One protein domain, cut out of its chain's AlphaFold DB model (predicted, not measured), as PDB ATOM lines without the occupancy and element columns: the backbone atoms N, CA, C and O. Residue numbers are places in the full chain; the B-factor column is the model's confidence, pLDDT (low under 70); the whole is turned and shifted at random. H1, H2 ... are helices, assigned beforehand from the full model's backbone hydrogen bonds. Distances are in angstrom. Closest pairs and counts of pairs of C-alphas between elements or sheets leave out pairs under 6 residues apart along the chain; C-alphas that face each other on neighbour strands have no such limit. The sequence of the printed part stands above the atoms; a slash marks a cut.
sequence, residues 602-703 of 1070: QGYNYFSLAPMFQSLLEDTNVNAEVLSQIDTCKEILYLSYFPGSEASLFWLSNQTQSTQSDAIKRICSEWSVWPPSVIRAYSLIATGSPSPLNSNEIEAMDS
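This is residues 602 to 703 of the 1070 residues of an uncharacterized protein of Rhizoclosmatium globosum (UniProt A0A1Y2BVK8). A helical hairpin of H1 and H2 sticks out from a cluster of four helices, joined by the last part of H2 to H3 and H4; H5 packs on H3, H6 on H4. The 102 printed residues, all helix in class, hold six named helices and no named strand. The whole is compact, radius of gyration of the C-alphas 13.9 A, spanning 42 by 28 by 21 A.

H2, residues 624 to 641, touches H1, residues 606 to 619, opposite ways at a shallow 24 degrees; closest C-alphas Tyr 606 and Leu 637, 4.7 A. Residues 635 to 639 alone touch H3, residues 646 to 653; closest C-alphas Leu 639 and Ser 648, 5.1 A. Residues 636 to 640 alone touch H4, residues 657 to 669; closest C-alphas Ser 640 and Ile 667, 5.5 A. H5, residues 675 to 688, touches H3; closest C-alphas Ser 653 and Ile 685, 4.7 A. H6, residues 695 to 702, touches H4; closest C-alphas Ser 661 and Glu 697, 6.0 A. Every O i to N i+4 pair is within hydrogen-bond range in H2 to H6, 8 of 10 in H1.

H2 is 26.0 A long, H1 and H5 19.9 A each. H1 begins at C-alpha 606 (108.093, 7.636, -60.138); H6 ends at C-alpha 702 (99.623, 28.265, -48.181).

The printed part has no cut and no long link. Residues under pLDDT 70 include 636 to 650 and 669 to 693.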
ATOM      1  N   GLN A 602     112.047  11.194 -50.307       58.91
ATOM      2  CA  GLN A 602     111.905  12.213 -51.349       58.91
ATOM      3  C   GLN A 602     112.893  12.039 -52.514       58.91
ATOM      4  O   GLN A 602     112.645  12.565 -53.595       58.91
ATOM      5  N   GLY A 603     113.976  11.275 -52.328       54.72
ATOM      6  CA  GLY A 603     114.994  11.051 -53.357       54.72
ATOM      7  C   GLY A 603     114.601  10.064 -54.460       54.72
ATOM      8  O   GLY A 603     115.237  10.025 -55.511       54.72
ATOM      9  N   TYR A 604     113.539   9.277 -54.272       62.62
ATOM     10  CA  TYR A 604     113.063   8.349 -55.298       62.62
ATOM     11  C   TYR A 604     111.910   8.944 -56.105       62.62
ATOM     12  O   TYR A 604     110.880   9.265 -55.526       62.62
ATOM     13  N   ASN A 605     112.028   9.040 -57.431       64.31
ATOM     14  CA  ASN A 605     110.932   9.498 -58.296       64.31
ATOM     15  C   ASN A 605     110.083   8.323 -58.839       64.31
ATOM     16  O   ASN A 605     110.413   7.147 -58.653       64.31
ATOM     17  N   TYR A 606     108.980   8.638 -59.529       73.62
ATOM     18  CA  TYR A 606     108.093   7.636 -60.138       73.62
ATOM     19  C   TYR A 606     108.823   6.652 -61.062       73.62
ATOM     20  O   TYR A 606     108.560   5.453 -61.004       73.62
ATOM     21  N   PHE A 607     109.753   7.131 -61.888       60.38
ATOM     22  CA  PHE A 607     110.464   6.291 -62.857       60.38
ATOM     23  C   PHE A 607     111.442   5.328 -62.194       60.38
ATOM     24  O   PHE A 607     111.671   4.248 -62.731       60.38
ATOM     25  N   SER A 608     111.966   5.675 -61.019       64.69
ATOM     26  CA  SER A 608     112.835   4.788 -60.244       64.69
ATOM     27  C   SER A 608     112.048   3.671 -59.550       64.69
ATOM     28  O   SER A 608     112.506   2.532 -59.499       64.69
ATOM     29  N   LEU A 609     110.852   3.969 -59.031       72.75
ATOM     30  CA  LEU A 609     110.100   3.037 -58.180       72.75
ATOM     31  C   LEU A 609     109.001   2.256 -58.901       72.75
ATOM     32  O   LEU A 609     108.730   1.114 -58.531       72.75
ATOM     33  N   ALA A 610     108.376   2.814 -59.938       73.94
ATOM     34  CA  ALA A 610     107.291   2.132 -60.638       73.94
ATOM     35  C   ALA A 610     107.726   0.813 -61.307       73.94
ATOM     36  O   ALA A 610     107.010  -0.174 -61.122       73.94
ATOM     37  N   PRO A 611     108.880   0.730 -62.007       70.75
ATOM     38  CA  PRO A 611     109.367  -0.529 -62.577       70.75
ATOM     39  C   PRO A 611     109.746  -1.549 -61.500       70.75
ATOM     40  O   PRO A 611     109.487  -2.738 -61.657       70.75
ATOM     41  N   MET A 612     110.308  -1.080 -60.383       76.50
ATOM     42  CA  MET A 612     110.684  -1.928 -59.252       76.50
ATOM     43  C   MET A 612     109.449  -2.580 -58.625       76.50
ATOM     44  O   MET A 612     109.397  -3.797 -58.467       76.50
ATOM     45  N   PHE A 613     108.424  -1.784 -58.322       83.50
ATOM     46  CA  PHE A 613     107.166  -2.308 -57.815       83.50
ATOM     47  C   PHE A 613     106.457  -3.186 -58.847       83.50
ATOM     48  O   PHE A 613     105.879  -4.193 -58.474       83.50
ATOM     49  N   GLN A 614     106.521  -2.859 -60.139       81.81
ATOM     50  CA  GLN A 614     105.951  -3.707 -61.188       81.81
ATOM     51  C   GLN A 614     106.595  -5.101 -61.217       81.81
ATOM     52  O   GLN A 614     105.875  -6.093 -61.212       81.81
ATOM     53  N   SER A 615     107.928  -5.178 -61.166       76.56
ATOM     54  CA  SER A 615     108.655  -6.454 -61.107       76.56
ATOM     55  C   SER A 615     108.308  -7.249 -59.847       76.56
ATOM     56  O   SER A 615     108.091  -8.453 -59.923       76.56
ATOM     57  N   LEU A 616     108.165  -6.580 -58.697       79.19
ATOM     58  CA  LEU A 616     107.760  -7.235 -57.451       79.19
ATOM     59  C   LEU A 616     106.374  -7.899 -57.563       79.19
ATOM     60  O   LEU A 616     106.169  -8.994 -57.044       79.19
ATOM     61  N   LEU A 617     105.441  -7.243 -58.260       80.94
ATOM     62  CA  LEU A 617     104.069  -7.714 -58.450       80.94
ATOM     63  C   LEU A 617     103.930  -8.819 -59.503       80.94
ATOM     64  O   LEU A 617     103.037  -9.654 -59.386       80.94
ATOM     65  N   GLU A 618     104.781  -8.824 -60.527       81.31
ATOM     66  CA  GLU A 618     104.769  -9.852 -61.577       81.31
ATOM     67  C   GLU A 618     105.374 -11.175 -61.095       81.31
ATOM     68  O   GLU A 618     104.895 -12.246 -61.473       81.31
ATOM     69  N   ASP A 619     106.383 -11.100 -60.225       75.94
ATOM     70  CA  ASP A 619     107.159 -12.269 -59.822       75.94
ATOM     71  C   ASP A 619     106.621 -12.964 -58.560       75.94
ATOM     72  O   ASP A 619     107.004 -14.105 -58.290       75.94
ATOM     73  N   THR A 620     105.732 -12.332 -57.774       76.38
ATOM     74  CA  THR A 620     105.335 -12.881 -56.463       76.38
ATOM     75  C   THR A 620     103.892 -12.632 -56.016       76.38
ATOM     76  O   THR A 620     103.251 -11.647 -56.372       76.38
ATOM     77  N   ASN A 621     103.380 -13.535 -55.166       82.88
ATOM     78  CA  ASN A 621     102.093 -13.381 -54.475       82.88
ATOM     79  C   ASN A 621     102.259 -12.459 -53.256       82.88
ATOM     80  O   ASN A 621     102.369 -12.924 -52.120       82.88
ATOM     81  N   VAL A 622     102.300 -11.150 -53.502       86.25
ATOM     82  CA  VAL A 622     102.350 -10.133 -52.444       86.25
ATOM     83  C   VAL A 622     101.037 -10.131 -51.658       86.25
ATOM     84  O   VAL A 622      99.950 -10.258 -52.228       86.25
ATOM     85  N   ASN A 623     101.125  -9.989 -50.333       90.88
ATOM     86  CA  ASN A 623      99.939  -9.883 -49.495       90.88
ATOM     87  C   ASN A 623      99.068  -8.692 -49.936       90.88
ATOM     88  O   ASN A 623      99.584  -7.611 -50.212       90.88
ATOM     89  N   ALA A 624      97.743  -8.864 -49.951       84.69
ATOM     90  CA  ALA A 624      96.808  -7.838 -50.416       84.69
ATOM     91  C   ALA A 624      96.971  -6.476 -49.708       84.69
ATOM     92  O   ALA A 624      96.766  -5.432 -50.321       84.69
ATOM     93  N   GLU A 625      97.367  -6.465 -48.434       84.62
ATOM     94  CA  GLU A 625      97.542  -5.225 -47.670       84.62
ATOM     95  C   GLU A 625      98.840  -4.483 -48.028       84.62
ATOM     96  O   GLU A 625      98.896  -3.257 -48.000       84.62
ATOM     97  N   VAL A 626      99.876  -5.226 -48.411       82.44
ATOM     98  CA  VAL A 626     101.177  -4.694 -48.847       82.44
ATOM     99  C   VAL A 626     101.094  -4.230 -50.294       82.44
ATOM    100  O   VAL A 626     101.568  -3.144 -50.620       82.44
ATOM    101  N   LEU A 627     100.414  -5.011 -51.136       85.38
ATOM    102  CA  LEU A 627     100.033  -4.634 -52.493       85.38
ATOM    103  C   LEU A 627      99.328  -3.272 -52.497       85.38
ATOM    104  O   LEU A 627      99.738  -2.372 -53.222       85.38
ATOM    105  N   SER A 628      98.350  -3.085 -51.604       82.62
ATOM    106  CA  SER A 628      97.649  -1.808 -51.465       82.62
ATOM    107  C   SER A 628      98.590  -0.643 -51.143       82.62
ATOM    108  O   SER A 628      98.393   0.443 -51.673       82.62
ATOM    109  N   GLN A 629      99.606  -0.833 -50.295       80.75
ATOM    110  CA  GLN A 629     100.565   0.234 -49.978       80.75
ATOM    111  C   GLN A 629     101.518   0.535 -51.135       80.75
ATOM    112  O   GLN A 629     101.873   1.694 -51.353       80.75
ATOM    113  N   ILE A 630     101.929  -0.495 -51.874       83.38
ATOM    114  CA  ILE A 630     102.770  -0.362 -53.065       83.38
ATOM    115  C   ILE A 630     102.038   0.436 -54.138       83.38
ATOM    116  O   ILE A 630     102.604   1.377 -54.697       83.38
ATOM    117  N   ASP A 631     100.779   0.094 -54.394       80.38
ATOM    118  CA  ASP A 631      99.946   0.816 -55.348       80.38
ATOM    119  C   ASP A 631      99.765   2.263 -54.895       80.38
ATOM    120  O   ASP A 631     100.052   3.183 -55.662       80.38
ATOM    121  N   THR A 632      99.453   2.488 -53.611       78.06
ATOM    122  CA  THR A 632      99.351   3.848 -53.078       78.06
ATOM    123  C   THR A 632     100.631   4.648 -53.312       78.06
ATOM    124  O   THR A 632     100.596   5.787 -53.761       78.06
ATOM    125  N   CYS A 633     101.783   4.041 -53.065       78.94
ATOM    126  CA  CYS A 633     103.079   4.665 -53.254       78.94
ATOM    127  C   CYS A 633     103.400   5.022 -54.706       78.94
ATOM    128  O   CYS A 633     103.811   6.154 -54.984       78.94
ATOM    129  N   LYS A 634     103.202   4.073 -55.635       78.19
ATOM    130  CA  LYS A 634     103.382   4.297 -57.078       78.19
ATOM    131  C   LYS A 634     102.579   5.507 -57.523       78.19
ATOM    132  O   LYS A 634     103.076   6.318 -58.299       78.19
ATOM    133  N   GLU A 635     101.372   5.652 -57.001       72.00
ATOM    134  CA  GLU A 635     100.470   6.716 -57.399       72.00
ATOM    135  C   GLU A 635     100.800   8.078 -56.756       72.00
ATOM    136  O   GLU A 635     100.745   9.082 -57.468       72.00
ATOM    137  N   ILE A 636     101.284   8.147 -55.501       69.12
ATOM    138  CA  ILE A 636     101.863   9.393 -54.925       69.12
ATOM    139  C   ILE A 636     103.050   9.875 -55.763       69.12
ATOM    140  O   ILE A 636     103.202  11.066 -56.043       69.12
ATOM    141  N   LEU A 637     103.914   8.949 -56.167       67.38
ATOM    142  CA  LEU A 637     105.092   9.274 -56.964       67.38
ATOM    143  C   LEU A 637     104.691   9.722 -58.367       67.38
ATOM    144  O   LEU A 637     105.198  10.723 -58.874       67.38
ATOM    145  N   TYR A 638     103.735   9.023 -58.976       66.75
ATOM    146  CA  TYR A 638     103.168   9.400 -60.266       66.75
ATOM    147  C   TYR A 638     102.563  10.806 -60.224       66.75
ATOM    148  O   TYR A 638     102.744  11.593 -61.148       66.75
ATOM    149  N   LEU A 639     101.891  11.150 -59.128       63.75
ATOM    150  CA  LEU A 639     101.347  12.476 -58.855       63.75
ATOM    151  C   LEU A 639     102.396  13.568 -58.730       63.75
ATOM    152  O   LEU A 639     102.196  14.634 -59.298       63.75
ATOM    153  N   SER A 640     103.479  13.330 -57.990       60.53
ATOM    154  CA  SER A 640     104.554  14.322 -57.853       60.53
ATOM    155  C   SER A 640     105.158  14.685 -59.214       60.53
ATOM    156  O   SER A 640     105.427  15.850 -59.492       60.53
ATOM    157  N   TYR A 641     105.230  13.705 -60.120       57.38
ATOM    158  CA  TYR A 641     105.770  13.890 -61.463       57.38
ATOM    159  C   TYR A 641     104.748  14.416 -62.483       57.38
ATOM    160  O   TYR A 641     105.079  15.203 -63.370       57.38
ATOM    161  N   PHE A 642     103.483  14.008 -62.357       57.69
ATOM    162  CA  PHE A 642     102.372  14.441 -63.207       57.69
ATOM    163  C   PHE A 642     101.254  15.104 -62.391       57.69
ATOM    164  O   PHE A 642     100.097  14.673 -62.463       57.69
ATOM    165  N   PRO A 643     101.545  16.201 -61.668       54.56
ATOM    166  CA  PRO A 643     100.583  16.826 -60.760       54.56
ATOM    167  C   PRO A 643      99.408  17.462 -61.504       54.56
ATOM    168  O   PRO A 643      98.423  17.844 -60.891       54.56
ATOM    169  N   GLY A 644      99.494  17.588 -62.832       52.38
ATOM    170  CA  GLY A 644      98.425  18.109 -63.679       52.38
ATOM    171  C   GLY A 644      97.549  17.056 -64.365       52.38
ATOM    172  O   GLY A 644      96.629  17.453 -65.080       52.38
ATOM    173  N   SER A 645      97.826  15.752 -64.221       65.00
ATOM    174  CA  SER A 645      97.030  14.715 -64.896       65.00
ATOM    175  C   SER A 645      95.731  14.447 -64.132       65.00
ATOM    176  O   SER A 645      95.748  14.256 -62.918       65.00
ATOM    177  N   GLU A 646      94.592  14.421 -64.832       62.06
ATOM    178  CA  GLU A 646      93.286  14.154 -64.205       62.06
ATOM    179  C   GLU A 646      93.260  12.806 -63.480       62.06
ATOM    180  O   GLU A 646      92.676  12.706 -62.407       62.06
ATOM    181  N   ALA A 647      93.943  11.793 -64.024       62.22
ATOM    182  CA  ALA A 647      94.061  10.477 -63.405       62.22
ATOM    183  C   ALA A 647      94.812  10.543 -62.068       62.22
ATOM    184  O   ALA A 647      94.336  10.011 -61.070       62.22
ATOM    185  N   SER A 648      95.939  11.261 -62.033       63.75
ATOM    186  CA  SER A 648      96.728  11.456 -60.814       63.75
ATOM    187  C   SER A 648      95.892  12.157 -59.741       63.75
ATOM    188  O   SER A 648      95.873  11.757 -58.581       63.75
ATOM    189  N   LEU A 649      95.149  13.189 -60.143       62.22
ATOM    190  CA  LEU A 649      94.363  14.020 -59.236       62.22
ATOM    191  C   LEU A 649      93.096  13.329 -58.728       62.22
ATOM    192  O   LEU A 649      92.767  13.469 -57.552       62.22
ATOM    193  N   PHE A 650      92.430  12.538 -59.572       67.00
ATOM    194  CA  PHE A 650      91.319  11.675 -59.169       67.00
ATOM    195  C   PHE A 650      91.775  10.571 -58.214       67.00
ATOM    196  O   PHE A 650      91.069  10.219 -57.268       67.00
ATOM    197  N   TRP A 651      92.973  10.029 -58.429       76.88
ATOM    198  CA  TRP A 651      93.538   9.094 -57.476       76.88
ATOM    199  C   TRP A 651      93.806   9.765 -56.131       76.88
ATOM    200  O   TRP A 651      93.336   9.253 -55.115       76.88
ATOM    201  N   LEU A 652      94.486  10.923 -56.127       69.75
ATOM    202  CA  LEU A 652      94.826  11.661 -54.903       69.75
ATOM    203  C   LEU A 652      93.588  11.952 -54.067       69.75
ATOM    204  O   LEU A 652      93.581  11.809 -52.843       69.75
ATOM    205  N   SER A 653      92.521  12.353 -54.752       69.75
ATOM    206  CA  SER A 653      91.270  12.690 -54.110       69.75
ATOM    207  C   SER A 653      90.639  11.471 -53.433       69.75
ATOM    208  O   SER A 653      90.047  11.621 -52.375       69.75
ATOM    209  N   ASN A 654      90.820  10.256 -53.947       73.88
ATOM    210  CA  ASN A 654      90.291   9.034 -53.331       73.88
ATOM    211  C   ASN A 654      91.163   8.456 -52.203       73.88
ATOM    212  O   ASN A 654      90.795   7.434 -51.621       73.88
ATOM    213  N   GLN A 655      92.292   9.090 -51.877       79.88
ATOM    214  CA  GLN A 655      93.191   8.599 -50.837       79.88
ATOM    215  C   GLN A 655      92.805   9.025 -49.424       79.88
ATOM    216  O   GLN A 655      91.998   9.928 -49.205       79.88
ATOM    217  N   THR A 656      93.437   8.368 -48.448       81.25
ATOM    218  CA  THR A 656      93.349   8.770 -47.044       81.25
ATOM    219  C   THR A 656      93.976  10.146 -46.825       81.25
ATOM    220  O   THR A 656      94.899  10.552 -47.531       81.25
ATOM    221  N   GLN A 657      93.518  10.839 -45.786       73.75
ATOM    222  CA  GLN A 657      94.011  12.165 -45.425       73.75
ATOM    223  C   GLN A 657      95.536  12.213 -45.208       73.75
ATOM    224  O   GLN A 657      96.206  13.107 -45.713       73.75
ATOM    225  N   SER A 658      96.112  11.206 -44.542       76.62
ATOM    226  CA  SER A 658      97.570  11.120 -44.352       76.62
ATOM    227  C   SER A 658      98.310  11.075 -45.691       76.62
ATOM    228  O   SER A 658      99.269  11.811 -45.900       76.62
ATOM    229  N   THR A 659      97.824  10.250 -46.621       74.62
ATOM    230  CA  THR A 659      98.383  10.107 -47.970       74.62
ATOM    231  C   THR A 659      98.303  11.414 -48.760       74.62
ATOM    232  O   THR A 659      99.247  11.768 -49.465       74.62
ATOM    233  N   GLN A 660      97.196  12.149 -48.626       74.06
ATOM    234  CA  GLN A 660      97.030  13.462 -49.247       74.06
ATOM    235  C   GLN A 660      98.017  14.484 -48.675       74.06
ATOM    236  O   GLN A 660      98.678  15.177 -49.446       74.06
ATOM    237  N   SER A 661      98.171  14.540 -47.347       75.56
ATOM    238  CA  SER A 661      99.126  15.427 -46.668       75.56
ATOM    239  C   SER A 661     100.566  15.188 -47.124       75.56
ATOM    240  O   SER A 661     101.295  16.136 -47.427       75.56
ATOM    241  N   ASP A 662     100.976  13.924 -47.222       72.62
ATOM    242  CA  ASP A 662     102.336  13.561 -47.624       72.62
ATOM    243  C   ASP A 662     102.594  13.865 -49.104       72.62
ATOM    244  O   ASP A 662     103.638  14.423 -49.450       72.62
ATOM    245  N   ALA A 663     101.615  13.594 -49.975       74.12
ATOM    246  CA  ALA A 663     101.681  13.983 -51.380       74.12
ATOM    247  C   ALA A 663     101.781  15.509 -51.545       74.12
ATOM    248  O   ALA A 663     102.584  15.991 -52.338       74.12
ATOM    249  N   ILE A 664     101.017  16.277 -50.765       73.31
ATOM    250  CA  ILE A 664     101.031  17.743 -50.772       73.31
ATOM    251  C   ILE A 664     102.388  18.297 -50.337       73.31
ATOM    252  O   ILE A 664     102.962  19.128 -51.041       73.31
ATOM    253  N   LYS A 665     102.928  17.828 -49.205       74.69
ATOM    254  CA  LYS A 665     104.256  18.245 -48.728       74.69
ATOM    255  C   LYS A 665     105.316  17.980 -49.785       74.69
ATOM    256  O   LYS A 665     106.183  18.821 -50.003       74.69
ATOM    257  N   ARG A 666     105.205  16.839 -50.468       71.25
ATOM    258  CA  ARG A 666     106.118  16.446 -51.534       71.25
ATOM    259  C   ARG A 666     106.006  17.342 -52.768       71.25
ATOM    260  O   ARG A 666     107.021  17.858 -53.223       71.25
ATOM    261  N   ILE A 667     104.785  17.608 -53.240       71.94
ATOM    262  CA  ILE A 667     104.511  18.555 -54.337       71.94
ATOM    263  C   ILE A 667     105.063  19.948 -54.004       71.94
ATOM    264  O   ILE A 667     105.625  20.612 -54.867       71.94
ATOM    265  N   CYS A 668     104.936  20.386 -52.753       71.56
ATOM    266  CA  CYS A 668     105.433  21.684 -52.314       71.56
ATOM    267  C   CYS A 668     106.952  21.756 -52.139       71.56
ATOM    268  O   CYS A 668     107.535  22.815 -52.364       71.56
ATOM    269  N   SER A 669     107.601  20.654 -51.757       68.38
ATOM    270  CA  SER A 669     109.063  20.571 -51.724       68.38
ATOM    271  C   SER A 669     109.675  20.459 -53.125       68.38
ATOM    272  O   SER A 669     110.788  20.930 -53.355       68.38
ATOM    273  N   GLU A 670     108.944  19.890 -54.087       66.50
ATOM    274  CA  GLU A 670     109.372  19.764 -55.480       66.50
ATOM    275  C   GLU A 670     109.036  21.041 -56.276       66.50
ATOM    276  O   GLU A 670     108.081  21.123 -57.042       66.50
ATOM    277  N   TRP A 671     109.888  22.060 -56.144       50.84
ATOM    278  CA  TRP A 671     109.788  23.344 -56.868       50.84
ATOM    279  C   TRP A 671     109.886  23.242 -58.404       50.84
ATOM    280  O   TRP A 671     109.785  24.244 -59.120       50.84
ATOM    281  N   SER A 672     110.123  22.048 -58.951       54.19
ATOM    282  CA  SER A 672     110.025  21.816 -60.391       54.19
ATOM    283  C   SER A 672     108.578  21.945 -60.883       54.19
ATOM    284  O   SER A 672     108.385  22.267 -62.064       54.19
ATOM    285  N   VAL A 673     107.604  21.751 -59.982       54.31
ATOM    286  CA  VAL A 673     106.170  21.794 -60.248       54.31
ATOM    287  C   VAL A 673     105.704  23.234 -60.448       54.31
ATOM    288  O   VAL A 673     105.870  24.112 -59.606       54.31
ATOM    289  N   TRP A 674     105.090  23.472 -61.604       62.31
ATOM    290  CA  TRP A 674     104.502  24.752 -61.984       62.31
ATOM    291  C   TRP A 674     103.483  25.219 -60.920       62.31
ATOM    292  O   TRP A 674     102.600  24.429 -60.577       62.31
ATOM    293  N   PRO A 675     103.513  26.480 -60.432       65.56
ATOM    294  CA  PRO A 675     102.531  26.973 -59.458       65.56
ATOM    295  C   PRO A 675     101.070  26.721 -59.880       65.56
ATOM    296  O   PRO A 675     100.285  26.254 -59.052       65.56
ATOM    297  N   PRO A 676     100.682  26.904 -61.163       64.12
ATOM    298  CA  PRO A 676      99.343  26.540 -61.623       64.12
ATOM    299  C   PRO A 676      99.035  25.046 -61.495       64.12
ATOM    300  O   PRO A 676      97.885  24.692 -61.262       64.12
ATOM    301  N   SER A 677     100.031  24.165 -61.617       64.94
ATOM    302  CA  SER A 677      99.871  22.724 -61.399       64.94
ATOM    303  C   SER A 677      99.634  22.402 -59.926       64.94
ATOM    304  O   SER A 677      98.763  21.588 -59.642       64.94
ATOM    305  N   VAL A 678     100.318  23.081 -58.996       68.94
ATOM    306  CA  VAL A 678     100.056  22.957 -57.547       68.94
ATOM    307  C   VAL A 678      98.645  23.447 -57.208       68.94
ATOM    308  O   VAL A 678      97.891  22.758 -56.524       68.94
ATOM    309  N   ILE A 679      98.244  24.603 -57.748       69.44
ATOM    310  CA  ILE A 679      96.903  25.179 -57.550       69.44
ATOM    311  C   ILE A 679      95.821  24.287 -58.182       69.44
ATOM    312  O   ILE A 679      94.749  24.093 -57.607       69.44
ATOM    313  N   ARG A 680      96.081  23.717 -59.365       67.06
ATOM    314  CA  ARG A 680      95.167  22.780 -60.032       67.06
ATOM    315  C   ARG A 680      95.020  21.500 -59.226       67.06
ATOM    316  O   ARG A 680      93.887  21.080 -58.987       67.06
ATOM    317  N   ALA A 681      96.137  20.931 -58.775       67.50
ATOM    318  CA  ALA A 681      96.146  19.751 -57.927       67.50
ATOM    319  C   ALA A 681      95.316  19.985 -56.668       67.50
ATOM    320  O   ALA A 681      94.398  19.220 -56.384       67.50
ATOM    321  N   TYR A 682      95.548  21.118 -56.007       68.56
ATOM    322  CA  TYR A 682      94.775  21.542 -54.851       68.56
ATOM    323  C   TYR A 682      93.273  21.586 -55.122       68.56
ATOM    324  O   TYR A 682      92.484  20.980 -54.397       68.56
ATOM    325  N   SER A 683      92.872  22.292 -56.184       65.25
ATOM    326  CA  SER A 683      91.458  22.486 -56.496       65.25
ATOM    327  C   SER A 683      90.733  21.148 -56.655       65.25
ATOM    328  O   SER A 683      89.650  20.955 -56.092       65.25
ATOM    329  N   LEU A 684      91.363  20.201 -57.356       64.38
ATOM    330  CA  LEU A 684      90.800  18.888 -57.636       64.38
ATOM    331  C   LEU A 684      90.728  18.015 -56.380       64.38
ATOM    332  O   LEU A 684      89.706  17.363 -56.176       64.38
ATOM    333  N   ILE A 685      91.715  18.077 -55.481       66.81
ATOM    334  CA  ILE A 685      91.624  17.412 -54.168       66.81
ATOM    335  C   ILE A 685      90.461  17.999 -53.360       66.81
ATOM    336  O   ILE A 685      89.628  17.258 -52.843       66.81
ATOM    337  N   ALA A 686      90.333  19.327 -53.332       63.47
ATOM    338  CA  ALA A 686      89.278  20.025 -52.602       63.47
ATOM    339  C   ALA A 686      87.853  19.793 -53.159       63.47
ATOM    340  O   ALA A 686      86.882  20.243 -52.555       63.47
ATOM    341  N   THR A 687      87.690  19.112 -54.304       60.41
ATOM    342  CA  THR A 687      86.365  18.794 -54.893       60.41
ATOM    343  C   THR A 687      86.061  17.353 -55.119       60.41
ATOM    344  O   THR A 687      84.919  16.948 -54.936       60.41
ATOM    345  N   GLY A 688      87.030  16.636 -55.671       60.16
ATOM    346  CA  GLY A 688      86.860  15.253 -56.052       60.16
ATOM    347  C   GLY A 688      86.997  14.338 -54.851       60.16
ATOM    348  O   GLY A 688      86.644  13.169 -54.957       60.16
ATOM    349  N   SER A 689      87.525  14.837 -53.725       63.81
ATOM    350  CA  SER A 689      87.807  13.977 -52.589       63.81
ATOM    351  C   SER A 689      86.557  13.760 -51.743       63.81
ATOM    352  O   SER A 689      85.960  14.736 -51.283       63.81
ATOM    353  N   PRO A 690      86.183  12.501 -51.448       68.38
ATOM    354  CA  PRO A 690      85.209  12.204 -50.403       68.38
ATOM    355  C   PRO A 690      85.669  12.666 -49.004       68.38
ATOM    356  O   PRO A 690      84.842  12.722 -48.096       68.38
ATOM    357  N   SER A 691      86.951  13.019 -48.835       68.94
ATOM    358  CA  SER A 691      87.549  13.518 -47.594       68.94
ATOM    359  C   SER A 691      88.190  14.896 -47.839       68.94
ATOM    360  O   SER A 691      89.333  14.957 -48.283       68.94
ATOM    361  N   PRO A 692      87.488  16.019 -47.601       68.00
ATOM    362  CA  PRO A 692      88.075  17.344 -47.792       68.00
ATOM    363  C   PRO A 692      89.310  17.539 -46.897       68.00
ATOM    364  O   PRO A 692      89.335  17.071 -45.756       68.00
ATOM    365  N   LEU A 693      90.313  18.256 -47.416       69.31
ATOM    366  CA  LEU A 693      91.541  18.595 -46.688       69.31
ATOM    367  C   LEU A 693      91.217  19.313 -45.369       69.31
ATOM    368  O   LEU A 693      90.315  20.153 -45.311       69.31
ATOM    369  N   ASN A 694      91.955  18.996 -44.302       77.88
ATOM    370  CA  ASN A 694      91.830  19.713 -43.032       77.88
ATOM    371  C   ASN A 694      92.547  21.073 -43.091       77.88
ATOM    372  O   ASN A 694      93.357  21.349 -43.975       77.88
ATOM    373  N   SER A 695      92.281  21.934 -42.105       76.38
ATOM    374  CA  SER A 695      92.878  23.274 -42.016       76.38
ATOM    375  C   SER A 695      94.410  23.277 -42.006       76.38
ATOM    376  O   SER A 695      95.009  24.212 -42.525       76.38
ATOM    377  N   ASN A 696      95.042  22.246 -41.445       74.88
ATOM    378  CA  ASN A 696      96.499  22.175 -41.321       74.88
ATOM    379  C   ASN A 696      97.156  21.842 -42.668       74.88
ATOM    380  O   ASN A 696      98.232  22.344 -42.971       74.88
ATOM    381  N   GLU A 697      96.509  21.017 -43.492       73.62
ATOM    382  CA  GLU A 697      96.944  20.721 -44.862       73.62
ATOM    383  C   GLU A 697      96.814  21.955 -45.754       73.62
ATOM    384  O   GLU A 697      97.710  22.246 -46.542       73.62
ATOM    385  N   ILE A 698      95.742  22.727 -45.567       74.31
ATOM    386  CA  ILE A 698      95.546  24.013 -46.242       74.31
ATOM    387  C   ILE A 698      96.645  25.008 -45.845       74.31
ATOM    388  O   ILE A 698      97.235  25.647 -46.714       74.31
ATOM    389  N   GLU A 699      96.967  25.118 -44.555       77.38
ATOM    390  CA  GLU A 699      98.032  26.001 -44.057       77.38
ATOM    391  C   GLU A 699      99.427  25.568 -44.543       77.38
ATOM    392  O   GLU A 699     100.240  26.404 -44.946       77.38
ATOM    393  N   ALA A 700      99.695  24.260 -44.587       73.00
ATOM    394  CA  ALA A 700     100.924  23.712 -45.159       73.00
ATOM    395  C   ALA A 700     101.056  24.047 -46.654       73.00
ATOM    396  O   ALA A 700     102.157  24.309 -47.123       73.00
ATOM    397  N   MET A 701      99.942  24.094 -47.391       70.12
ATOM    398  CA  MET A 701      99.934  24.508 -48.798       70.12
ATOM    399  C   MET A 701     100.111  26.007 -48.994       70.12
ATOM    400  O   MET A 701     100.790  26.440 -49.926       70.12
ATOM    401  N   ASP A 702      99.510  26.809 -48.121       72.50
ATOM    402  CA  ASP A 702      99.623  28.265 -48.181       72.50
ATOM    403  C   ASP A 702     101.039  28.755 -47.844       72.50
ATOM    404  O   ASP A 702     101.493  29.797 -48.327       72.50
ATOM    405  N   SER A 703     101.750  27.967 -47.036       78.19
ATOM    406  CA  SER A 703     103.158  28.164 -46.699       78.19
ATOM    407  C   SER A 703     104.130  27.590 -47.732       78.19
ATOM    408  O   SER A 703     105.334  27.760 -47.563       78.19
TER     409      SER A 703